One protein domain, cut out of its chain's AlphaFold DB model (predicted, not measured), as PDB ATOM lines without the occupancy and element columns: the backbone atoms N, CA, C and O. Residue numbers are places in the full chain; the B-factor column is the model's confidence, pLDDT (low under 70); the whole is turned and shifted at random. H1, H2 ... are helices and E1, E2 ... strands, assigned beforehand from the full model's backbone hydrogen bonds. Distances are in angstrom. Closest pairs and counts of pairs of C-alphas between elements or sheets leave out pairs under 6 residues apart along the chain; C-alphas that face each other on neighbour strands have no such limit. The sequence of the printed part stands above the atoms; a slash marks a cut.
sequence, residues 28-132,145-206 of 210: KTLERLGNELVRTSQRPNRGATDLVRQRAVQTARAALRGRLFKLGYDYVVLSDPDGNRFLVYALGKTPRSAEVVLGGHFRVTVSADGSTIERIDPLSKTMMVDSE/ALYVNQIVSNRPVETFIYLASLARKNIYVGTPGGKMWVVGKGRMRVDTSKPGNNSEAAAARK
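What this domain is: This is residues 28 to 132 and 145 to 206 of the 210 residues of an uncharacterized protein of Verrucomicrobia bacterium (UniProt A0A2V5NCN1). Two four-stranded sheets form two lobes, with H1 and H3 packed on each other between them and H2 covering the other face of the first sheet. A two-stranded ribbon, E3 and E6, lies beside H3, and H4 sits at the far end, only grazing the second sheet. The 167 printed residues hold four named helices and ten named strands, in the order H1 H2 E1 E2 E3 E4 E5 E6 E7 H3 E8 E9 E10 H4. The first sheet, E1 E2 E4 E5, is antiparallel and the second, E7 E8 E9 E10, is mixed; the class is mixed, helices and strands. The whole is compact, with a radius of gyration of the C-alphas of 16.4 A and spans of 50 by 37 by 27 A.

How they stand to each other: The strongly twisted first sheet has E1, residues 72 to 79, and E2, 86 to 93, as one hairpin, with N 76 and O 89 at 3.0 A, and E4, 106 to 110, and E5, 117 to 122, as another, with N 109 and O 119 at 2.8 A. E2 and E4 are antiparallel, with N 88 and O 108 at 2.8 A. H1, residues 28 to 41, and H2, 51 to 63, are on opposite faces of this sheet, making three layers; the closest C-alphas of H2 and E4 are those of Ala 56 and Val 110, 6.1 A. H1 touches H3, residues 159 to 167, at a steep tilt of 48 degrees, the closest C-alphas being those of Gly 34 and Ile 161, 5.0 A. H3 is on the second sheet at a height of 7.9 A. There E7, residues 145 to 149, H3 and E8, 170 to 174, form a strand-helix-strand unit, two parallel neighbour strands with a helix between, its crossover right-handed; N 148 and O 172 are 2.9 A apart. E8, E9, 180 to 184, and E10, 187 to 190, form a meander, each strand the antiparallel neighbour of the one before; N 173 and O 181 are 2.8 A apart, N 182 and O 189 also 2.8 A. E3, residues 99 to 103, is antiparallel to E6, 128 to 131, with N 100 and O 130 at 2.9 A. Every O i to N i+4 pair is within hydrogen-bond range in H1, H2 and H3, and 6 of 8 in H4, residues 195 to 206.

Where its parts are: H1 begins at C-alpha 28 (98.283, 139.826, 107.497) and is 19.8 A long; H2 is 18.2 A, E1 23.2 A and E2 21.3 A. H4, 17.1 A, ends at C-alpha 206 (82.004, 126.173, 114.763).

The domain as a whole: The C-alphas farthest apart, those of Leu 51 and Lys 206, are 51.6 A apart. Residues 133 to 144 are not printed; C-alphas 132 and 145 are 10.3 A apart across this cut. Of the links printed whole, none is long. The pLDDT is under 70 at residues 195 to 196 and 198 to 206.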
ATOM      1  N   LYS A  28      96.914 139.919 106.968       98.31
ATOM      2  CA  LYS A  28      98.283 139.826 107.497       98.31
ATOM      3  C   LYS A  28      99.232 140.702 106.677       98.31
ATOM      4  O   LYS A  28     100.092 141.376 107.246       98.31
ATOM      5  N   THR A  29      99.054 140.735 105.360       98.56
ATOM      6  CA  THR A  29      99.813 141.609 104.461       98.56
ATOM      7  C   THR A  29      99.482 143.085 104.692       98.56
ATOM      8  O   THR A  29     100.406 143.891 104.826       98.56
ATOM      9  N   LEU A  30      98.202 143.439 104.844       98.56
ATOM     10  CA  LEU A  30      97.766 144.796 105.201       98.56
ATOM     11  C   LEU A  30      98.352 145.247 106.547       98.56
ATOM     12  O   LEU A  30      98.851 146.367 106.662       98.56
ATOM     13  N   GLU A  31      98.355 144.362 107.551       98.75
ATOM     14  CA  GLU A  31      98.985 144.611 108.849       98.75
ATOM     15  C   GLU A  31     100.486 144.876 108.709       98.75
ATOM     16  O   GLU A  31     101.005 145.861 109.243       98.75
ATOM     17  N   ARG A  32     101.197 144.034 107.953       98.75
ATOM     18  CA  ARG A  32     102.632 144.202 107.713       98.75
ATOM     19  C   ARG A  32     102.937 145.529 107.016       98.75
ATOM     20  O   ARG A  32     103.774 146.279 107.520       98.75
ATOM     21  N   LEU A  33     102.253 145.824 105.909       98.75
ATOM     22  CA  LEU A  33     102.438 147.055 105.135       98.75
ATOM     23  C   LEU A  33     102.123 148.296 105.969       98.75
ATOM     24  O   LEU A  33     102.911 149.235 105.990       98.75
ATOM     25  N   GLY A  34     101.021 148.287 106.720       98.62
ATOM     26  CA  GLY A  34     100.635 149.406 107.575       98.62
ATOM     27  C   GLY A  34     101.676 149.709 108.655       98.62
ATOM     28  O   GLY A  34     102.037 150.865 108.873       98.62
ATOM     29  N   ASN A  35     102.226 148.677 109.300       98.75
ATOM     30  CA  ASN A  35     103.305 148.852 110.275       98.75
ATOM     31  C   ASN A  35     104.624 149.299 109.622       98.75
ATOM     32  O   ASN A  35     105.397 150.048 110.221       98.75
ATOM     33  N   GLU A  36     104.903 148.844 108.401       98.62
ATOM     34  CA  GLU A  36     106.064 149.292 107.635       98.62
ATOM     35  C   GLU A  36     105.930 150.757 107.209       98.62
ATOM     36  O   GLU A  36     106.897 151.503 107.342       98.62
ATOM     37  N   LEU A  37     104.729 151.208 106.826       98.56
ATOM     38  CA  LEU A  37     104.428 152.620 106.587       98.56
ATOM     39  C   LEU A  37     104.738 153.473 107.816       98.56
ATOM     40  O   LEU A  37     105.447 154.465 107.677       98.56
ATOM     41  N   VAL A  38     104.279 153.070 109.010       98.31
ATOM     42  CA  VAL A  38     104.552 153.791 110.272       98.31
ATOM     43  C   VAL A  38     106.049 153.980 110.501       98.31
ATOM     44  O   VAL A  38     106.493 155.079 110.825       98.31
ATOM     45  N   ARG A  39     106.843 152.915 110.337       98.44
ATOM     46  CA  ARG A  39     108.295 152.985 110.555       98.44
ATOM     47  C   ARG A  39     108.993 153.795 109.470       98.44
ATOM     48  O   ARG A  39     109.858 154.615 109.764       98.44
ATOM     49  N   THR A  40     108.651 153.548 108.210       98.56
ATOM     50  CA  THR A  40     109.358 154.124 107.066       98.56
ATOM     51  C   THR A  40     109.020 155.601 106.885       98.56
ATOM     52  O   THR A  40     109.915 156.371 106.550       98.56
ATOM     53  N   SER A  41     107.792 156.042 107.186       97.50
ATOM     54  CA  SER A  41     107.395 157.455 107.084       97.50
ATOM     55  C   SER A  41     108.183 158.378 108.019       97.50
ATOM     56  O   SER A  41     108.291 159.571 107.750       97.50
ATOM     57  N   GLN A  42     108.726 157.834 109.112       97.00
ATOM     58  CA  GLN A  42     109.532 158.567 110.091       97.00
ATOM     59  C   GLN A  42     111.008 158.688 109.685       97.00
ATOM     60  O   GLN A  42     111.747 159.469 110.280       97.00
ATOM     61  N   ARG A  43     111.459 157.934 108.675       97.75
ATOM     62  CA  ARG A  43     112.844 158.003 108.193       97.75
ATOM     63  C   ARG A  43     113.051 159.260 107.341       97.75
ATOM     64  O   ARG A  43     112.170 159.574 106.537       97.75
ATOM     65  N   PRO A  44     114.232 159.909 107.390       97.00
ATOM     66  CA  PRO A  44     114.520 161.090 106.568       97.00
ATOM     67  C   PRO A  44     114.293 160.874 105.064       97.00
ATOM     68  O   PRO A  44     113.769 161.748 104.382       97.00
ATOM     69  N   ASN A  45     114.625 159.684 104.552       97.06
ATOM     70  CA  ASN A  45     114.470 159.331 103.137       97.06
ATOM     71  C   ASN A  45     113.141 158.635 102.797       97.06
ATOM     72  O   ASN A  45     112.906 158.329 101.632       97.06
ATOM     73  N   ARG A  46     112.286 158.341 103.787       98.31
ATOM     74  CA  ARG A  46     110.971 157.696 103.598       98.31
ATOM     75  C   ARG A  46     111.001 156.419 102.750       98.31
ATOM     76  O   ARG A  46     110.062 156.116 102.013       98.31
ATOM     77  N   GLY A  47     112.094 155.668 102.864       98.06
ATOM     78  CA  GLY A  47     112.309 154.422 102.129       98.06
ATOM     79  C   GLY A  47     112.977 154.595 100.766       98.06
ATOM     80  O   GLY A  47     113.345 153.593 100.169       98.06
ATOM     81  N   ALA A  48     113.202 155.818 100.278       98.00
ATOM     82  CA  ALA A  48     113.922 156.085  99.029       98.00
ATOM     83  C   ALA A  48     115.449 155.974  99.226       98.00
ATOM     84  O   ALA A  48     116.189 156.951  99.104       98.00
ATOM     85  N   THR A  49     115.904 154.782  99.616       97.88
ATOM     86  CA  THR A  49     117.275 154.492 100.074       97.88
ATOM     87  C   THR A  49     118.317 154.432  98.964       97.88
ATOM     88  O   THR A  49     119.493 154.628  99.241       97.88
ATOM     89  N   ASP A  50     117.898 154.170  97.731       98.12
ATOM     90  CA  ASP A  50     118.761 153.999  96.562       98.12
ATOM     91  C   ASP A  50     118.166 154.705  95.332       98.12
ATOM     92  O   ASP A  50     117.023 155.177  95.355       98.12
ATOM     93  N   LEU A  51     118.945 154.783  94.249       98.50
ATOM     94  CA  LEU A  51     118.553 155.480  93.019       98.50
ATOM     95  C   LEU A  51     117.298 154.888  92.364       98.50
ATOM     96  O   LEU A  51     116.510 155.632  91.780       98.50
ATOM     97  N   VAL A  52     117.083 153.574  92.468       98.69
ATOM     98  CA  VAL A  52     115.930 152.899  91.857       98.69
ATOM     99  C   VAL A  52     114.655 153.254  92.619       98.69
ATOM    100  O   VAL A  52     113.659 153.655  92.018       98.69
ATOM    101  N   ARG A  53     114.692 153.218  93.953       98.69
ATOM    102  CA  ARG A  53     113.569 153.639  94.802       98.69
ATOM    103  C   ARG A  53     113.288 155.134  94.698       98.69
ATOM    104  O   ARG A  53     112.126 155.537  94.690       98.69
ATOM    105  N   GLN A  54     114.326 155.966  94.592       98.75
ATOM    106  CA  GLN A  54     114.166 157.397  94.319       98.75
ATOM    107  C   GLN A  54     113.475 157.621  92.974       98.75
ATOM    108  O   GLN A  54     112.522 158.400  92.904       98.75
ATOM    109  N   ARG A  55     113.895 156.896  91.929       98.81
ATOM    110  CA  ARG A  55     113.238 156.922  90.621       98.81
ATOM    111  C   ARG A  55     111.774 156.507  90.736       98.81
ATOM    112  O   ARG A  55     110.926 157.257  90.271       98.81
ATOM    113  N   ALA A  56     111.462 155.422  91.444       98.81
ATOM    114  CA  ALA A  56     110.084 154.980  91.645       98.81
ATOM    115  C   ALA A  56     109.201 156.069  92.280       98.81
ATOM    116  O   ALA A  56     108.081 156.311  91.826       98.81
ATOM    117  N   VAL A  57     109.720 156.784  93.287       98.81
ATOM    118  CA  VAL A  57     109.020 157.925  93.896       98.81
ATOM    119  C   VAL A  57     108.783 159.049  92.886       98.81
ATOM    120  O   VAL A  57     107.686 159.609  92.854       98.81
ATOM    121  N   GLN A  58     109.773 159.386  92.055       98.75
ATOM    122  CA  GLN A  58     109.612 160.427  91.032       98.75
ATOM    123  C   GLN A  58     108.602 160.025  89.954       98.75
ATOM    124  O   GLN A  58     107.734 160.827  89.605       98.75
ATOM    125  N   THR A  59     108.649 158.777  89.489       98.75
ATOM    126  CA  THR A  59     107.686 158.218  88.533       98.75
ATOM    127  C   THR A  59     106.266 158.295  89.102       98.75
ATOM    128  O   THR A  59     105.362 158.819  88.449       98.75
ATOM    129  N   ALA A  60     106.064 157.885  90.359       98.69
ATOM    130  CA  ALA A  60     104.765 157.974  91.027       98.69
ATOM    131  C   ALA A  60     104.278 159.427  91.199       98.69
ATOM    132  O   ALA A  60     103.108 159.718  90.950       98.69
ATOM    133  N   ARG A  61     105.163 160.362  91.575       98.56
ATOM    134  CA  ARG A  61     104.843 161.801  91.666       98.56
ATOM    135  C   ARG A  61     104.372 162.370  90.335       98.56
ATOM    136  O   ARG A  61     103.393 163.115  90.303       98.56
ATOM    137  N   ALA A  62     105.062 162.030  89.248       98.38
ATOM    138  CA  ALA A  62     104.686 162.466  87.911       98.38
ATOM    139  C   ALA A  62     103.303 161.921  87.523       98.38
ATOM    140  O   ALA A  62     102.458 162.674  87.046       98.38
ATOM    141  N   ALA A  63     103.046 160.644  87.813       98.12
ATOM    142  CA  ALA A  63     101.796 159.964  87.482       98.12
ATOM    143  C   ALA A  63     100.570 160.480  88.250       98.12
ATOM    144  O   ALA A  63      99.446 160.437  87.747       98.12
ATOM    145  N   LEU A  64     100.775 160.977  89.472       98.00
ATOM    146  CA  LEU A  64      99.710 161.536  90.304       98.00
ATOM    147  C   LEU A  64      99.437 163.022  90.023       98.00
ATOM    148  O   LEU A  64      98.494 163.589  90.584       98.00
ATOM    149  N   ARG A  65     100.208 163.676  89.145       96.06
ATOM    150  CA  ARG A  65      99.988 165.084  88.790       96.06
ATOM    151  C   ARG A  65      98.573 165.278  88.232       96.06
ATOM    152  O   ARG A  65      98.132 164.546  87.355       96.06
ATOM    153  N   GLY A  66      97.851 166.258  88.775       95.44
ATOM    154  CA  GLY A  66      96.455 166.536  88.413       95.44
ATOM    155  C   GLY A  66      95.415 165.599  89.044       95.44
ATOM    156  O   GLY A  66      94.227 165.864  88.911       95.44
ATOM    157  N   ARG A  67      95.832 164.542  89.759       94.69
ATOM    158  CA  ARG A  67      94.931 163.613  90.475       94.69
ATOM    159  C   ARG A  67      94.865 163.870  91.978       94.69
ATOM    160  O   ARG A  67      93.937 163.420  92.643       94.69
ATOM    161  N   LEU A  68      95.868 164.557  92.520       95.88
ATOM    162  CA  LEU A  68      95.952 164.871  93.941       95.88
ATOM    163  C   LEU A  68      94.936 165.945  94.331       95.88
ATOM    164  O   LEU A  68      94.769 166.954  93.647       95.88
ATOM    165  N   PHE A  69      94.323 165.764  95.496       94.94
ATOM    166  CA  PHE A  69      93.573 166.824  96.163       94.94
ATOM    167  C   PHE A  69      94.503 167.984  96.569       94.94
ATOM    168  O   PHE A  69      95.716 167.806  96.695       94.94
ATOM    169  N   LYS A  70      93.933 169.170  96.827       94.00
ATOM    170  CA  LYS A  70      94.667 170.387  97.222       94.00
ATOM    171  C   LYS A  70      95.189 170.315  98.675       94.00
ATOM    172  O   LYS A  70      94.722 171.051  99.536       94.00
ATOM    173  N   LEU A  71      96.150 169.429  98.941       93.19
ATOM    174  CA  LEU A  71      96.875 169.299 100.214       93.19
ATOM    175  C   LEU A  71      98.343 168.897  99.992       93.19
ATOM    176  O   LEU A  71      98.755 168.585  98.874       93.19
ATOM    177  N   GLY A  72      99.135 168.899 101.066       95.25
ATOM    178  CA  GLY A  72     100.501 168.381 101.042       95.25
ATOM    179  C   GLY A  72     100.528 166.851 101.051       95.25
ATOM    180  O   GLY A  72      99.655 166.221 101.639       95.25
ATOM    181  N   TYR A  73     101.545 166.248 100.433       97.69
ATOM    182  CA  TYR A  73     101.718 164.793 100.423       97.69
ATOM    183  C   TYR A  73     103.129 164.391 100.819       97.69
ATOM    184  O   TYR A  73     104.116 164.876 100.259       97.69
ATOM    185  N   ASP A  74     103.208 163.428 101.729       97.12
ATOM    186  CA  ASP A  74     104.427 162.698 102.020       97.12
ATOM    187  C   ASP A  74     104.472 161.427 101.170       97.12
ATOM    188  O   ASP A  74     103.519 160.654 101.126       97.12
ATOM    189  N   TYR A  75     105.590 161.220 100.475       98.56
ATOM    190  CA  TYR A  75     105.796 160.041  99.640       98.56
ATOM    191  C   TYR A  75     106.624 159.012 100.395       98.56
ATOM    192  O   TYR A  75     107.722 159.338 100.849       98.56
ATOM    193  N   VAL A  76     106.097 157.796 100.522       98.81
ATOM    194  CA  VAL A  76     106.754 156.662 101.186       98.81
ATOM    195  C   VAL A  76     106.851 155.512 100.196       98.81
ATOM    196  O   VAL A  76     105.860 155.188  99.548       98.81
ATOM    197  N   VAL A  77     108.022 154.891 100.067       98.81
ATOM    198  CA  VAL A  77     108.228 153.759  99.150       98.81
ATOM    199  C   VAL A  77     108.557 152.484  99.916       98.81
ATOM    200  O   VAL A  77     109.509 152.442 100.696       98.81
ATOM    201  N   LEU A  78     107.764 151.445  99.672       98.81
ATOM    202  CA  LEU A  78     107.902 150.107 100.242       98.81
ATOM    203  C   LEU A  78     108.141 149.077  99.130       98.81
ATOM    204  O   LEU A  78     107.875 149.344  97.957       98.81
ATOM    205  N   SER A  79     108.645 147.899  99.496       98.62
ATOM    206  CA  SER A  79     108.666 146.752  98.577       98.62
ATOM    207  C   SER A  79     107.257 146.183  98.395       98.62
ATOM    208  O   SER A  79     106.490 146.098  99.357       98.62
ATOM    209  N   ASP A  80     106.926 145.765  97.177       98.44
ATOM    210  CA  ASP A  80     105.694 145.030  96.896       98.44
ATOM    211  C   ASP A  80     105.743 143.619  97.534       98.44
ATOM    212  O   ASP A  80     106.727 142.910  97.334       98.44
ATOM    213  N   PRO A  81     104.731 143.186  98.319       97.94
ATOM    214  CA  PRO A  81     104.655 141.821  98.846       97.94
ATOM    215  C   PRO A  81     104.751 140.718  97.792       97.94
ATOM    216  O   PRO A  81     105.288 139.656  98.096       97.94
ATOM    217  N   ASP A  82     104.204 140.953  96.596       95.38
ATOM    218  CA  ASP A  82     103.973 139.888  95.613       95.38
ATOM    219  C   ASP A  82     105.049 139.862  94.512       95.38
ATOM    220  O   ASP A  82     104.867 139.222  93.478       95.38
ATOM    221  N   GLY A  83     106.167 140.581  94.681       94.50
ATOM    222  CA  GLY A  83     107.266 140.545  93.718       94.50
ATOM    223  C   GLY A  83     108.317 141.636  93.907       94.50
ATOM    224  O   GLY A  83     108.400 142.289  94.939       94.50
ATOM    225  N   ASN A  84     109.113 141.872  92.864       96.44
ATOM    226  CA  ASN A  84     110.267 142.784  92.915       96.44
ATOM    227  C   ASN A  84     109.915 144.257  92.632       96.44
ATOM    228  O   ASN A  84     110.790 145.059  92.319       96.44
ATOM    229  N   ARG A  85     108.630 144.606  92.694       98.44
ATOM    230  CA  ARG A  85     108.104 145.945  92.405       98.44
ATOM    231  C   ARG A  85     108.145 146.843  93.637       98.44
ATOM    232  O   ARG A  85     108.452 146.406  94.748       98.44
ATOM    233  N   PHE A  86     107.757 148.099  93.449       98.81
ATOM    234  CA  PHE A  86     107.593 149.058  94.535       98.81
ATOM    235  C   PHE A  86     106.137 149.460  94.723       98.81
ATOM    236  O   PHE A  86     105.405 149.672  93.758       98.81
ATOM    237  N   LEU A  87     105.755 149.654  95.984       98.88
ATOM    238  CA  LEU A  87     104.537 150.360  96.363       98.88
ATOM    239  C   LEU A  87     104.926 151.757  96.838       98.88
ATOM    240  O   LEU A  87     105.543 151.918  97.893       98.88
ATOM    241  N   VAL A  88     104.575 152.774  96.055       98.88
ATOM    242  CA  VAL A  88     104.764 154.177  96.421       98.88
ATOM    243  C   VAL A  88     103.448 154.747  96.922       98.88
ATOM    244  O   VAL A  88     102.463 154.830  96.193       98.88
ATOM    245  N   TYR A  89     103.445 155.180  98.171       98.88
ATOM    246  CA  TYR A  89     102.301 155.780  98.832       98.88
ATOM    247  C   TYR A  89     102.411 157.294  98.785       98.88
ATOM    248  O   TYR A  89     103.403 157.849  99.253       98.88
ATOM    249  N   ALA A  90     101.378 157.959  98.275       98.69
ATOM    250  CA  ALA A  90     101.174 159.386  98.478       98.69
ATOM    251  C   ALA A  90     100.248 159.563  99.684       98.69
ATOM    252  O   ALA A  90      99.027 159.402  99.595       98.69
ATOM    253  N   LEU A  91     100.847 159.869 100.832       98.31
ATOM    254  CA  LEU A  91     100.150 160.046 102.094       98.31
ATOM    255  C   LEU A  91      99.781 161.518 102.277       98.31
ATOM    256  O   LEU A  91     100.655 162.357 102.490       98.31
ATOM    257  N   GLY A  92      98.488 161.827 102.198       96.94
ATOM    258  CA  GLY A  92      97.983 163.153 102.508       96.94
ATOM    259  C   GLY A  92      98.403 163.632 103.898       96.94
ATOM    260  O   GLY A  92      98.359 162.874 104.869       96.94
ATOM    261  N   LYS A  93      98.813 164.895 103.980       94.06
ATOM    262  CA  LYS A  93      99.296 165.564 105.185       94.06
ATOM    263  C   LYS A  93      98.674 166.949 105.324       94.06
ATOM    264  O   LYS A  93      98.514 167.679 104.345       94.06
ATOM    265  N   THR A  94      98.423 167.334 106.570       90.81
ATOM    266  CA  THR A  94      98.090 168.708 106.960       90.81
ATOM    267  C   THR A  94      99.237 169.313 107.783       90.81
ATOM    268  O   THR A  94      99.993 168.578 108.427       90.81
ATOM    269  N   PRO A  95      99.431 170.645 107.736       85.75
ATOM    270  CA  PRO A  95     100.424 171.324 108.566       85.75
ATOM    271  C   PRO A  95     100.008 171.411 110.044       85.75
ATOM    272  O   PRO A  95     100.825 171.775 110.887       85.75
ATOM    273  N   ARG A  96      98.749 171.106 110.379       84.19
ATOM    274  CA  ARG A  96      98.204 171.227 111.733       84.19
ATOM    275  C   ARG A  96      98.381 169.903 112.471       84.19
ATOM    276  O   ARG A  96      97.814 168.887 112.091       84.19
ATOM    277  N   SER A  97      99.131 169.928 113.570       76.75
ATOM    278  CA  SER A  97      99.505 168.734 114.347       76.75
ATOM    279  C   SER A  97      98.335 167.969 114.978       76.75
ATOM    280  O   SER A  97      98.507 166.815 115.357       76.75
ATOM    281  N   ALA A  98      97.162 168.597 115.098       81.50
ATOM    282  CA  ALA A  98      95.951 167.994 115.655       81.50
ATOM    283  C   ALA A  98      94.989 167.435 114.588       81.50
ATOM    284  O   ALA A  98      93.903 166.973 114.939       81.50
ATOM    285  N   GLU A  99      95.353 167.508 113.304       89.75
ATOM    286  CA  GLU A  99      94.538 166.996 112.204       89.75
ATOM    287  C   GLU A  99      95.096 165.683 111.652       89.75
ATOM    288  O   GLU A  99      96.308 165.479 111.562       89.75
ATOM    289  N   VAL A 100      94.194 164.800 111.230       92.50
ATOM    290  CA  VAL A 100      94.526 163.534 110.576       92.50
ATOM    291  C   VAL A 100      93.779 163.469 109.252       92.50
ATOM    292  O   VAL A 100      92.554 163.556 109.212       92.50
ATOM    293  N   VAL A 101      94.515 163.306 108.153       95.88
ATOM    294  CA  VAL A 101      93.919 163.028 106.841       95.88
ATOM    295  C   VAL A 101      93.488 161.568 106.844       95.88
ATOM    296  O   VAL A 101      94.336 160.690 106.840       95.88
ATOM    297  N   LEU A 102      92.188 161.305 106.913       95.75
ATOM    298  CA  LEU A 102      91.619 159.955 106.910       95.75
ATOM    299  C   LEU A 102      91.347 159.424 105.496       95.75
ATOM    300  O   LEU A 102      91.242 158.216 105.299       95.75
ATOM    301  N   GLY A 103      91.222 160.319 104.517       96.00
ATOM    302  CA  GLY A 103      90.982 159.986 103.116       96.00
ATOM    303  C   GLY A 103      91.715 160.943 102.182       96.00
ATOM    304  O   GLY A 103      91.954 162.098 102.521       96.00
ATOM    305  N   GLY A 104      92.042 160.466 100.985       96.06
ATOM    306  CA  GLY A 104      92.782 161.187  99.952       96.06
ATOM    307  C   GLY A 104      94.155 160.585  99.661       96.06
ATOM    308  O   GLY A 104      94.956 161.203  98.972       96.06
ATOM    309  N   HIS A 105      94.447 159.399 100.197       97.94
ATOM    310  CA  HIS A 105      95.707 158.695  99.973       97.94
ATOM    311  C   HIS A 105      95.686 157.911  98.660       97.94
ATOM    312  O   HIS A 105      94.641 157.426  98.224       97.94
ATOM    313  N   PHE A 106      96.865 157.722  98.074       98.44
ATOM    314  CA  PHE A 106      97.047 156.888  96.888       98.44
ATOM    315  C   PHE A 106      98.157 155.873  97.124       98.44
ATOM    316  O   PHE A 106      99.127 156.158  97.831       98.44
ATOM    317  N   ARG A 107      98.039 154.719  96.470       98.56
ATOM    318  CA  ARG A 107      99.113 153.739  96.320       98.56
ATOM    319  C   ARG A 107      99.393 153.536  94.841       98.56
ATOM    320  O   ARG A 107      98.483 153.313  94.053       98.56
ATOM    321  N   VAL A 108     100.657 153.611  94.465       98.69
ATOM    322  CA  VAL A 108     101.117 153.446  93.091       98.69
ATOM    323  C   VAL A 108     102.038 152.237  93.044       98.69
ATOM    324  O   VAL A 108     103.012 152.184  93.789       98.69
ATOM    325  N   THR A 109     101.725 151.267  92.189       98.69
ATOM    326  CA  THR A 109     102.632 150.150  91.901       98.69
ATOM    327  C   THR A 109     103.562 150.567  90.771       98.69
ATOM    328  O   THR A 109     103.095 150.979  89.705       98.69
ATOM    329  N   VAL A 110     104.865 150.481  91.019       98.75
ATOM    330  CA  VAL A 110     105.923 150.850  90.074       98.75
ATOM    331  C   VAL A 110     106.801 149.633  89.803       98.75
ATOM    332  O   VAL A 110     107.094 148.875  90.730       98.75
ATOM    333  N   SER A 111     107.218 149.458  88.551       98.62
ATOM    334  CA  SER A 111     108.104 148.381  88.099       98.62
ATOM    335  C   SER A 111     109.405 148.282  88.909       98.62
ATOM    336  O   SER A 111     109.836 149.233  89.564       98.62
ATOM    337  N   ALA A 112     110.060 147.120  88.839       98.44
ATOM    338  CA  ALA A 112     111.278 146.811  89.600       98.44
ATOM    339  C   ALA A 112     112.474 147.738  89.303       98.44
ATOM    340  O   ALA A 112     113.344 147.920  90.149       98.44
ATOM    341  N   ASP A 113     112.514 148.353  88.121       98.44
ATOM    342  CA  ASP A 113     113.524 149.340  87.714       98.44
ATOM    343  C   ASP A 113     113.137 150.793  88.071       98.44
ATOM    344  O   ASP A 113     113.869 151.744  87.764       98.44
ATOM    345  N   GLY A 114     111.975 150.973  88.707       98.56
ATOM    346  CA  GLY A 114     111.431 152.252  89.145       98.56
ATOM    347  C   GLY A 114     110.903 153.150  88.022       98.56
ATOM    348  O   GLY A 114     110.560 154.300  88.301       98.56
ATOM    349  N   SER A 115     110.865 152.692  86.767       98.44
ATOM    350  CA  SER A 115     110.618 153.559  85.602       98.44
ATOM    351  C   SER A 115     109.164 153.596  85.129       98.44
ATOM    352  O   SER A 115     108.751 154.584  84.524       98.44
ATOM    353  N   THR A 116     108.378 152.557  85.412       98.31
ATOM    354  CA  THR A 116     107.069 152.348  84.784       98.31
ATOM    355  C   THR A 116     105.967 152.264  85.829       98.31
ATOM    356  O   THR A 116     106.078 151.544  86.821       98.31
ATOM    357  N   ILE A 117     104.874 152.993  85.599       98.44
ATOM    358  CA  ILE A 117     103.656 152.861  86.399       98.44
ATOM    359  C   ILE A 117     102.875 151.659  85.912       98.44
ATOM    360  O   ILE A 117     102.426 151.625  84.770       98.44
ATOM    361  N   GLU A 118     102.651 150.715  86.811       97.31
ATOM    362  CA  GLU A 118     101.835 149.544  86.515       97.31
ATOM    363  C   GLU A 118     100.403 149.719  87.012       97.31
ATOM    364  O   GLU A 118      99.460 149.221  86.401       97.31
ATOM    365  N   ARG A 119     100.220 150.430  88.132       97.12
ATOM    366  CA  ARG A 119      98.900 150.598  88.745       97.12
ATOM    367  C   ARG A 119      98.819 151.826  89.640       97.12
ATOM    368  O   ARG A 119      99.779 152.150  90.335       97.12
ATOM    369  N   ILE A 120      97.652 152.464  89.679       97.69
ATOM    370  CA  ILE A 120      97.321 153.538  90.624       97.69
ATOM    371  C   ILE A 120      96.028 153.156  91.344       97.69
ATOM    372  O   ILE A 120      94.980 153.053  90.715       97.69
ATOM    373  N   ASP A 121      96.103 152.990  92.661       97.75
ATOM    374  CA  ASP A 121      94.973 152.714  93.541       97.75
ATOM    375  C   ASP A 121      94.632 153.977  94.361       97.75
ATOM    376  O   ASP A 121      95.410 154.362  95.244       97.75
ATOM    377  N   PRO A 122      93.487 154.641  94.116       96.81
ATOM    378  CA  PRO A 122      92.945 155.611  95.061       96.81
ATOM    379  C   PRO A 122      92.422 154.865  96.296       96.81
ATOM    380  O   PRO A 122      91.490 154.070  96.209       96.81
ATOM    381  N   LEU A 123      93.014 155.118  97.463       97.06
ATOM    382  CA  LEU A 123      92.686 154.395  98.701       97.06
ATOM    383  C   LEU A 123      91.452 154.966  99.426       97.06
ATOM    384  O   LEU A 123      91.059 154.484 100.485       97.06
ATOM    385  N   SER A 124      90.820 155.985  98.848       94.81
ATOM    386  CA  SER A 124      89.493 156.486  99.199       94.81
ATOM    387  C   SER A 124      88.865 157.164  97.974       94.81
ATOM    388  O   SER A 124      89.572 157.560  97.048       94.81
ATOM    389  N   LYS A 125      87.534 157.332  97.961       91.00
ATOM    390  CA  LYS A 125      86.858 158.095  96.889       91.00
ATOM    391  C   LYS A 125      86.890 159.608  97.108       91.00
ATOM    392  O   LYS A 125      86.757 160.365  96.153       91.00
ATOM    393  N   THR A 126      87.052 160.049  98.351       91.44
ATOM    394  CA  THR A 126      87.051 161.464  98.732       91.44
ATOM    395  C   THR A 126      88.199 161.772  99.685       91.44
ATOM    396  O   THR A 126      88.761 160.879 100.331       91.44
ATOM    397  N   MET A 127      88.551 163.054  99.758       94.06
ATOM    398  CA  MET A 127      89.418 163.590 100.801       94.06
ATOM    399  C   MET A 127      88.618 163.742 102.094       94.06
ATOM    400  O   MET A 127      87.499 164.252 102.069       94.06
ATOM    401  N   MET A 128      89.208 163.343 103.219       93.62
ATOM    402  CA  MET A 128      88.601 163.510 104.536       93.62
ATOM    403  C   MET A 128      89.676 163.897 105.541       93.62
ATOM    404  O   MET A 128      90.715 163.242 105.608       93.62
ATOM    405  N   VAL A 129      89.431 164.956 106.306       92.31
ATOM    406  CA  VAL A 129      90.327 165.438 107.360       92.31
ATOM    407  C   VAL A 129      89.524 165.516 108.646       92.31
ATOM    408  O   VAL A 129      88.451 166.112 108.660       92.31
ATOM    409  N   ASP A 130      90.046 164.910 109.701       88.25
ATOM    410  CA  ASP A 130      89.446 164.921 111.032       88.25
ATOM    411  C   ASP A 130      90.344 165.695 112.002       88.25
ATOM    412  O   ASP A 130      91.563 165.760 111.820       88.25
ATOM    413  N   SER A 131      89.748 166.303 113.025       84.12
ATOM    414  CA  SER A 131      90.459 167.009 114.084       84.12
ATOM    415  C   SER A 131      89.667 166.967 115.386       84.12
ATOM    416  O   SER A 131      88.454 167.177 115.394       84.12
ATOM    417  N   GLU A 132      90.363 166.818 116.515       78.06
ATOM    418  CA  GLU A 132      89.714 166.864 117.834       78.06
ATOM    419  C   GLU A 132      88.988 168.195 118.083       78.06
ATOM    420  O   GLU A 132      87.951 168.216 118.744       78.06
ATOM    421  N   ALA A 145      88.044 157.418 119.807       92.38
ATOM    422  CA  ALA A 145      88.224 156.720 118.540       92.38
ATOM    423  C   ALA A 145      87.779 157.586 117.354       92.38
ATOM    424  O   ALA A 145      87.033 158.546 117.529       92.38
ATOM    425  N   LEU A 146      88.239 157.219 116.158       93.62
ATOM    426  CA  LEU A 146      87.773 157.773 114.886       93.62
ATOM    427  C   LEU A 146      86.858 156.762 114.193       93.62
ATOM    428  O   LEU A 146      86.995 155.556 114.404       93.62
ATOM    429  N   TYR A 147      85.958 157.250 113.345       93.62
ATOM    430  CA  TYR A 147      85.047 156.422 112.559       93.62
ATOM    431  C   TYR A 147      85.108 156.810 111.083       93.62
ATOM    432  O   TYR A 147      85.138 157.992 110.746       93.62
ATOM    433  N   VAL A 148      85.091 155.821 110.189       95.50
ATOM    434  CA  VAL A 148      85.073 156.044 108.740       95.50
ATOM    435  C   VAL A 148      84.363 154.908 108.011       95.50
ATOM    436  O   VAL A 148      84.481 153.741 108.375       95.50
ATOM    437  N   ASN A 149      83.662 155.246 106.932       94.69
ATOM    438  CA  ASN A 149      83.183 154.271 105.958       94.69
ATOM    439  C   ASN A 149      84.145 154.235 104.769       94.69
ATOM    440  O   ASN A 149      84.301 155.227 104.056       94.69
ATOM    441  N   GLN A 150      84.777 153.089 104.541       94.12
ATOM    442  CA  GLN A 150      85.567 152.837 103.344       94.12
ATOM    443  C   GLN A 150      84.696 152.121 102.309       94.12
ATOM    444  O   GLN A 150      84.017 151.155 102.632       94.12
ATOM    445  N   ILE A 151      84.763 152.556 101.049       93.56
ATOM    446  CA  ILE A 151      83.975 151.974  99.945       93.56
ATOM    447  C   ILE A 151      84.822 151.434  98.788       93.56
ATOM    448  O   ILE A 151      84.279 151.061  97.755       93.56
ATOM    449  N   VAL A 152      86.149 151.444  98.930       94.00
ATOM    450  CA  VAL A 152      87.088 151.027  97.873       94.00
ATOM    451  C   VAL A 152      87.541 149.567  97.988       94.00
ATOM    452  O   VAL A 152      88.116 149.058  97.040       94.00
ATOM    453  N   SER A 153      87.288 148.906  99.123       94.62
ATOM    454  CA  SER A 153      87.585 147.484  99.363       94.62
ATOM    455  C   SER A 153      86.698 146.939 100.488       94.62
ATOM    456  O   SER A 153      86.245 147.699 101.354       94.62
ATOM    457  N   ASN A 154      86.485 145.619 100.492       94.06
ATOM    458  CA  ASN A 154      85.729 144.887 101.512       94.06
ATOM    459  C   ASN A 154      86.454 144.753 102.866       94.06
ATOM    460  O   ASN A 154      85.851 144.307 103.850       94.06
ATOM    461  N   ARG A 155      87.722 145.168 102.948       95.38
ATOM    462  CA  ARG A 155      88.538 145.210 104.174       95.38
ATOM    463  C   ARG A 155      89.228 146.573 104.299       95.38
ATOM    464  O   ARG A 155      89.453 147.211 103.274       95.38
ATOM    465  N   PRO A 156      89.579 147.042 105.508       97.31
ATOM    466  CA  PRO A 156      90.320 148.292 105.664       97.31
ATOM    467  C   PRO A 156      91.651 148.229 104.911       97.31
ATOM    468  O   PRO A 156      92.355 147.228 105.008       97.31
ATOM    469  N   VAL A 157      92.022 149.293 104.202       97.94
ATOM    470  CA  VAL A 157      93.358 149.393 103.597       97.94
ATOM    471  C   VAL A 157      94.442 149.620 104.655       97.94
ATOM    472  O   VAL A 157      94.192 150.101 105.763       97.94
ATOM    473  N   GLU A 158      95.685 149.310 104.301       98.44
ATOM    474  CA  GLU A 158      96.858 149.363 105.173       98.44
ATOM    475  C   GLU A 158      97.132 150.755 105.761       98.44
ATOM    476  O   GLU A 158      97.688 150.868 106.859       98.44
ATOM    477  N   THR A 159      96.703 151.826 105.082       98.25
ATOM    478  CA  THR A 159      96.884 153.195 105.579       98.25
ATOM    479  C   THR A 159      96.136 153.425 106.885       98.25
ATOM    480  O   THR A 159      96.599 154.229 107.686       98.25
ATOM    481  N   PHE A 160      95.068 152.683 107.201       98.25
ATOM    482  CA  PHE A 160      94.386 152.844 108.487       98.25
ATOM    483  C   PHE A 160      95.244 152.460 109.694       98.25
ATOM    484  O   PHE A 160      95.069 153.044 110.759       98.25
ATOM    485  N   ILE A 161      96.220 151.557 109.551       98.50
ATOM    486  CA  ILE A 161      97.190 151.298 110.628       98.50
ATOM    487  C   ILE A 161      98.122 152.494 110.810       98.50
ATOM    488  O   ILE A 161      98.368 152.915 111.942       98.50
ATOM    489  N   TYR A 162      98.608 153.055 109.699       97.88
ATOM    490  CA  TYR A 162      99.416 154.270 109.714       97.88
ATOM    491  C   TYR A 162      98.669 155.424 110.395       97.88
ATOM    492  O   TYR A 162      99.196 156.053 111.315       97.88
ATOM    493  N   LEU A 163      97.408 155.636 110.022       97.00
ATOM    494  CA  LEU A 163      96.558 156.690 110.566       97.00
ATOM    495  C   LEU A 163      96.215 156.465 112.041       97.00
ATOM    496  O   LEU A 163      96.301 157.405 112.825       97.00
ATOM    497  N   ALA A 164      95.902 155.232 112.450       96.94
ATOM    498  CA  ALA A 164      95.655 154.900 113.854       96.94
ATOM    499  C   ALA A 164      96.893 155.174 114.725       96.94
ATOM    500  O   ALA A 164      96.784 155.706 115.834       96.94
ATOM    501  N   SER A 165      98.088 154.862 114.206       96.19
ATOM    502  CA  SER A 165      99.353 155.170 114.874       96.19
ATOM    503  C   SER A 165      99.598 156.676 114.975       96.19
ATOM    504  O   SER A 165     100.017 157.150 116.032       96.19
ATOM    505  N   LEU A 166      99.334 157.431 113.904       93.38
ATOM    506  CA  LEU A 166      99.497 158.886 113.875       93.38
ATOM    507  C   LEU A 166      98.530 159.577 114.850       93.38
ATOM    508  O   LEU A 166      98.948 160.414 115.647       93.38
ATOM    509  N   ALA A 167      97.260 159.168 114.842       92.94
ATOM    510  CA  ALA A 167      96.207 159.696 115.709       92.94
ATOM    511  C   ALA A 167      96.329 159.243 117.175       92.94
ATOM    512  O   ALA A 167      95.663 159.803 118.054       92.94
ATOM    513  N   ARG A 168      97.130 158.196 117.432       93.69
ATOM    514  CA  ARG A 168      97.207 157.462 118.707       93.69
ATOM    515  C   ARG A 168      95.825 157.028 119.213       93.69
ATOM    516  O   ARG A 168      95.538 157.112 120.406       93.69
ATOM    517  N   LYS A 169      94.960 156.600 118.292       94.38
ATOM    518  CA  LYS A 169      93.569 156.197 118.546       94.38
ATOM    519  C   LYS A 169      93.220 154.983 117.704       94.38
ATOM    520  O   LYS A 169      93.808 154.766 116.648       94.38
ATOM    521  N   ASN A 170      92.239 154.218 118.165       96.56
ATOM    522  CA  ASN A 170      91.624 153.215 117.309       96.56
ATOM    523  C   ASN A 170      90.783 153.912 116.231       96.56
ATOM    524  O   ASN A 170      90.173 154.954 116.486       96.56
ATOM    525  N   ILE A 171      90.736 153.311 115.048       97.12
ATOM    526  CA  ILE A 171      89.862 153.716 113.951       97.12
ATOM    527  C   ILE A 171      88.881 152.577 113.699       97.12
ATOM    528  O   ILE A 171      89.295 151.443 113.451       97.12
ATOM    529  N   TYR A 172      87.591 152.882 113.767       96.81
ATOM    530  CA  TYR A 172      86.524 151.982 113.356       96.81
ATOM    531  C   TYR A 172      86.232 152.202 111.875       96.81
ATOM    532  O   TYR A 172      85.956 153.325 111.451       96.81
ATOM    533  N   VAL A 173      86.326 151.135 111.087       97.38
ATOM    534  CA  VAL A 173      86.185 151.179 109.631       97.38
ATOM    535  C   VAL A 173      85.015 150.298 109.210       97.38
ATOM    536  O   VAL A 173      85.084 149.071 109.312       97.38
ATOM    537  N   GLY A 174      83.946 150.923 108.723       95.75
ATOM    538  CA  GLY A 174      82.872 150.231 108.013       95.75
ATOM    539  C   GLY A 174      83.297 149.919 106.579       95.75
ATOM    540  O   GLY A 174      83.880 150.780 105.918       95.75
ATOM    541  N   THR A 175      83.022 148.708 106.089       95.00
ATOM    542  CA  THR A 175      83.316 148.295 104.702       95.00
ATOM    543  C   THR A 175      82.044 147.864 103.956       95.00
ATOM    544  O   THR A 175      81.034 147.583 104.609       95.00
ATOM    545  N   PRO A 176      82.040 147.793 102.604       91.50
ATOM    546  CA  PRO A 176      80.835 147.481 101.825       91.50
ATOM    547  C   PRO A 176      80.199 146.133 102.173       91.50
ATOM    548  O   PRO A 176      78.981 146.007 102.132       91.50
ATOM    549  N   GLY A 177      80.995 145.155 102.617       86.44
ATOM    550  CA  GLY A 177      80.509 143.869 103.124       86.44
ATOM    551  C   GLY A 177      79.778 143.928 104.475       86.44
ATOM    552  O   GLY A 177      79.646 142.900 105.130       86.44
ATOM    553  N   GLY A 178      79.383 145.111 104.960       87.00
ATOM    554  CA  GLY A 178      78.620 145.305 106.202       87.00
ATOM    555  C   GLY A 178      79.423 145.137 107.499       87.00
ATOM    556  O   GLY A 178      78.923 145.445 108.590       87.00
ATOM    557  N   LYS A 179      80.683 144.699 107.386       90.44
ATOM    558  CA  LYS A 179      81.585 144.469 108.513       90.44
ATOM    559  C   LYS A 179      82.083 145.782 109.096       90.44
ATOM    560  O   LYS A 179      82.359 146.749 108.388       90.44
ATOM    561  N   MET A 180      82.234 145.768 110.416       95.38
ATOM    562  CA  MET A 180      82.928 146.810 111.165       95.38
ATOM    563  C   MET A 180      84.286 146.274 111.594       95.38
ATOM    564  O   MET A 180      84.361 145.185 112.166       95.38
ATOM    565  N   TRP A 181      85.341 147.032 111.332       97.12
ATOM    566  CA  TRP A 181      86.699 146.680 111.715       97.12
ATOM    567  C   TRP A 181      87.231 147.659 112.749       97.12
ATOM    568  O   TRP A 181      87.058 148.860 112.594       97.12
ATOM    569  N   VAL A 182      87.935 147.156 113.756       97.81
ATOM    570  CA  VAL A 182      88.759 147.961 114.658       97.81
ATOM    571  C   VAL A 182      90.197 147.898 114.169       97.81
ATOM    572  O   VAL A 182      90.793 146.817 114.087       97.81
ATOM    573  N   VAL A 183      90.761 149.060 113.860       98.38
ATOM    574  CA  VAL A 183      92.152 149.222 113.440       98.38
ATOM    575  C   VAL A 183      92.907 150.002 114.505       98.38
ATOM    576  O   VAL A 183      92.520 151.108 114.879       98.38
ATOM    577  N   GLY A 184      93.989 149.429 115.018       97.38
ATOM    578  CA  GLY A 184      94.771 150.042 116.087       97.38
ATOM    579  C   GLY A 184      95.886 149.135 116.577       97.38
ATOM    580  O   GLY A 184      95.854 147.922 116.369       97.38
ATOM    581  N   LYS A 185      96.904 149.727 117.216       96.81
ATOM    582  CA  LYS A 185      98.072 148.998 117.753       96.81
ATOM    583  C   LYS A 185      98.718 148.058 116.718       96.81
ATOM    584  O   LYS A 185      99.110 146.941 117.043       96.81
ATOM    585  N   GLY A 186      98.772 148.496 115.458       97.88
ATOM    586  CA  GLY A 186      99.361 147.724 114.365       97.88
ATOM    587  C   GLY A 186      98.528 146.537 113.872       97.88
ATOM    588  O   GLY A 186      99.072 145.709 113.146       97.88
ATOM    589  N   ARG A 187      97.253 146.417 114.272       98.38
ATOM    590  CA  ARG A 187      96.377 145.278 113.953       98.38
ATOM    591  C   ARG A 187      95.046 145.716 113.344       98.38
ATOM    592  O   ARG A 187      94.586 146.830 113.594       98.38
ATOM    593  N   MET A 188      94.416 144.804 112.606       98.25
ATOM    594  CA  MET A 188      93.057 144.924 112.073       98.25
ATOM    595  C   MET A 188      92.222 143.734 112.539       98.25
ATOM    596  O   MET A 188      92.611 142.578 112.370       98.25
ATOM    597  N   ARG A 189      91.063 143.997 113.141       96.94
ATOM    598  CA  ARG A 189      90.162 142.944 113.633       96.94
ATOM    599  C   ARG A 189      88.725 143.288 113.304       96.94
ATOM    600  O   ARG A 189      88.358 144.454 113.366       96.94
ATOM    601  N   VAL A 190      87.912 142.284 113.004       95.19
ATOM    602  CA  VAL A 190      86.459 142.472 112.957       95.19
ATOM    603  C   VAL A 190      85.969 142.763 114.376       95.19
ATOM    604  O   VAL A 190      86.362 142.080 115.323       95.19
ATOM    605  N   ASP A 191      85.135 143.786 114.523       91.56
ATOM    606  CA  ASP A 191      84.518 144.151 115.793       91.56
ATOM    607  C   ASP A 191      83.380 143.181 116.136       91.56
ATOM    608  O   ASP A 191      82.299 143.241 115.554       91.56
ATOM    609  N   THR A 192      83.596 142.281 117.090       87.69
ATOM    610  CA  THR A 192      82.588 141.294 117.507       87.69
ATOM    611  C   THR A 192      81.549 141.861 118.480       87.69
ATOM    612  O   THR A 192      80.659 141.144 118.924       87.69
ATOM    613  N   SER A 193      81.631 143.141 118.855       81.06
ATOM    614  CA  SER A 193      80.578 143.762 119.670       81.06
ATOM    615  C   SER A 193      79.317 144.075 118.852       81.06
ATOM    616  O   SER A 193      78.221 144.151 119.406       81.06
ATOM    617  N   LYS A 194      79.434 144.186 117.519       73.38
ATOM    618  CA  LYS A 194      78.302 144.441 116.620       73.38
ATOM    619  C   LYS A 194      77.535 143.138 116.326       73.38
ATOM    620  O   LYS A 194      78.133 142.213 115.774       73.38
ATOM    621  N   PRO A 195      76.210 143.065 116.570       66.88
ATOM    622  CA  PRO A 195      75.419 141.842 116.383       66.88
ATOM    623  C   PRO A 195      75.552 141.198 114.993       66.88
ATOM    624  O   PRO A 195      75.696 139.983 114.888       66.88
ATOM    625  N   GLY A 196      75.604 142.008 113.927       67.56
ATOM    626  CA  GLY A 196      75.759 141.527 112.547       67.56
ATOM    627  C   GLY A 196      77.124 140.911 112.211       67.56
ATOM    628  O   GLY A 196      77.244 140.243 111.193       67.56
ATOM    629  N   ASN A 197      78.146 141.091 113.056       70.94
ATOM    630  CA  ASN A 197      79.472 140.496 112.856       70.94
ATOM    631  C   ASN A 197      79.612 139.124 113.549       70.94
ATOM    632  O   ASN A 197      80.536 138.366 113.247       70.94
ATOM    633  N   ASN A 198      78.707 138.794 114.479       59.06
ATOM    634  CA  ASN A 198      78.801 137.596 115.315       59.06
ATOM    635  C   ASN A 198      78.287 136.324 114.641       59.06
ATOM    636  O   ASN A 198      78.777 135.249 114.972       59.06
ATOM    637  N   SER A 199      77.363 136.418 113.683       59.16
ATOM    638  CA  SER A 199      76.842 135.249 112.957       59.16
ATOM    639  C   SER A 199      77.936 134.533 112.156       59.16
ATOM    640  O   SER A 199      78.040 133.308 112.206       59.16
ATOM    641  N   GLU A 200      78.824 135.281 111.499       55.97
ATOM    642  CA  GLU A 200      79.972 134.713 110.785       55.97
ATOM    643  C   GLU A 200      81.115 134.298 111.721       55.97
ATOM    644  O   GLU A 200      81.738 133.261 111.506       55.97
ATOM    645  N   ALA A 201      81.395 135.068 112.781       55.47
ATOM    646  CA  ALA A 201      82.427 134.706 113.758       55.47
ATOM    647  C   ALA A 201      82.062 133.425 114.534       55.47
ATOM    648  O   ALA A 201      82.932 132.594 114.805       55.47
ATOM    649  N   ALA A 202      80.777 133.238 114.846       54.50
ATOM    650  CA  ALA A 202      80.245 132.006 115.417       54.50
ATOM    651  C   ALA A 202      80.320 130.840 114.419       54.50
ATOM    652  O   ALA A 202      80.742 129.749 114.799       54.50
ATOM    653  N   ALA A 203      80.001 131.067 113.138       57.38
ATOM    654  CA  ALA A 203      80.143 130.053 112.091       57.38
ATOM    655  C   ALA A 203      81.608 129.619 111.888       57.38
ATOM    656  O   ALA A 203      81.887 128.428 111.776       57.38
ATOM    657  N   ALA A 204      82.554 130.561 111.919       55.34
ATOM    658  CA  ALA A 204      83.981 130.275 111.802       55.34
ATOM    659  C   ALA A 204      84.537 129.509 113.016       55.34
ATOM    660  O   ALA A 204      85.337 128.595 112.836       55.34
ATOM    661  N   ARG A 205      84.101 129.829 114.246       60.88
ATOM    662  CA  ARG A 205      84.462 129.050 115.450       60.88
ATOM    663  C   ARG A 205      83.917 127.623 115.381       60.88
ATOM    664  O   ARG A 205      84.680 126.676 115.548       60.88
ATOM    665  N   LYS A 206      82.647 127.475 114.986       55.66
ATOM    666  CA  LYS A 206      82.004 126.173 114.763       55.66
ATOM    667  C   LYS A 206      82.722 125.343 113.688       55.66
ATOM    668  O   LYS A 206      82.884 124.141 113.867       55.66
TER     669      LYS A 206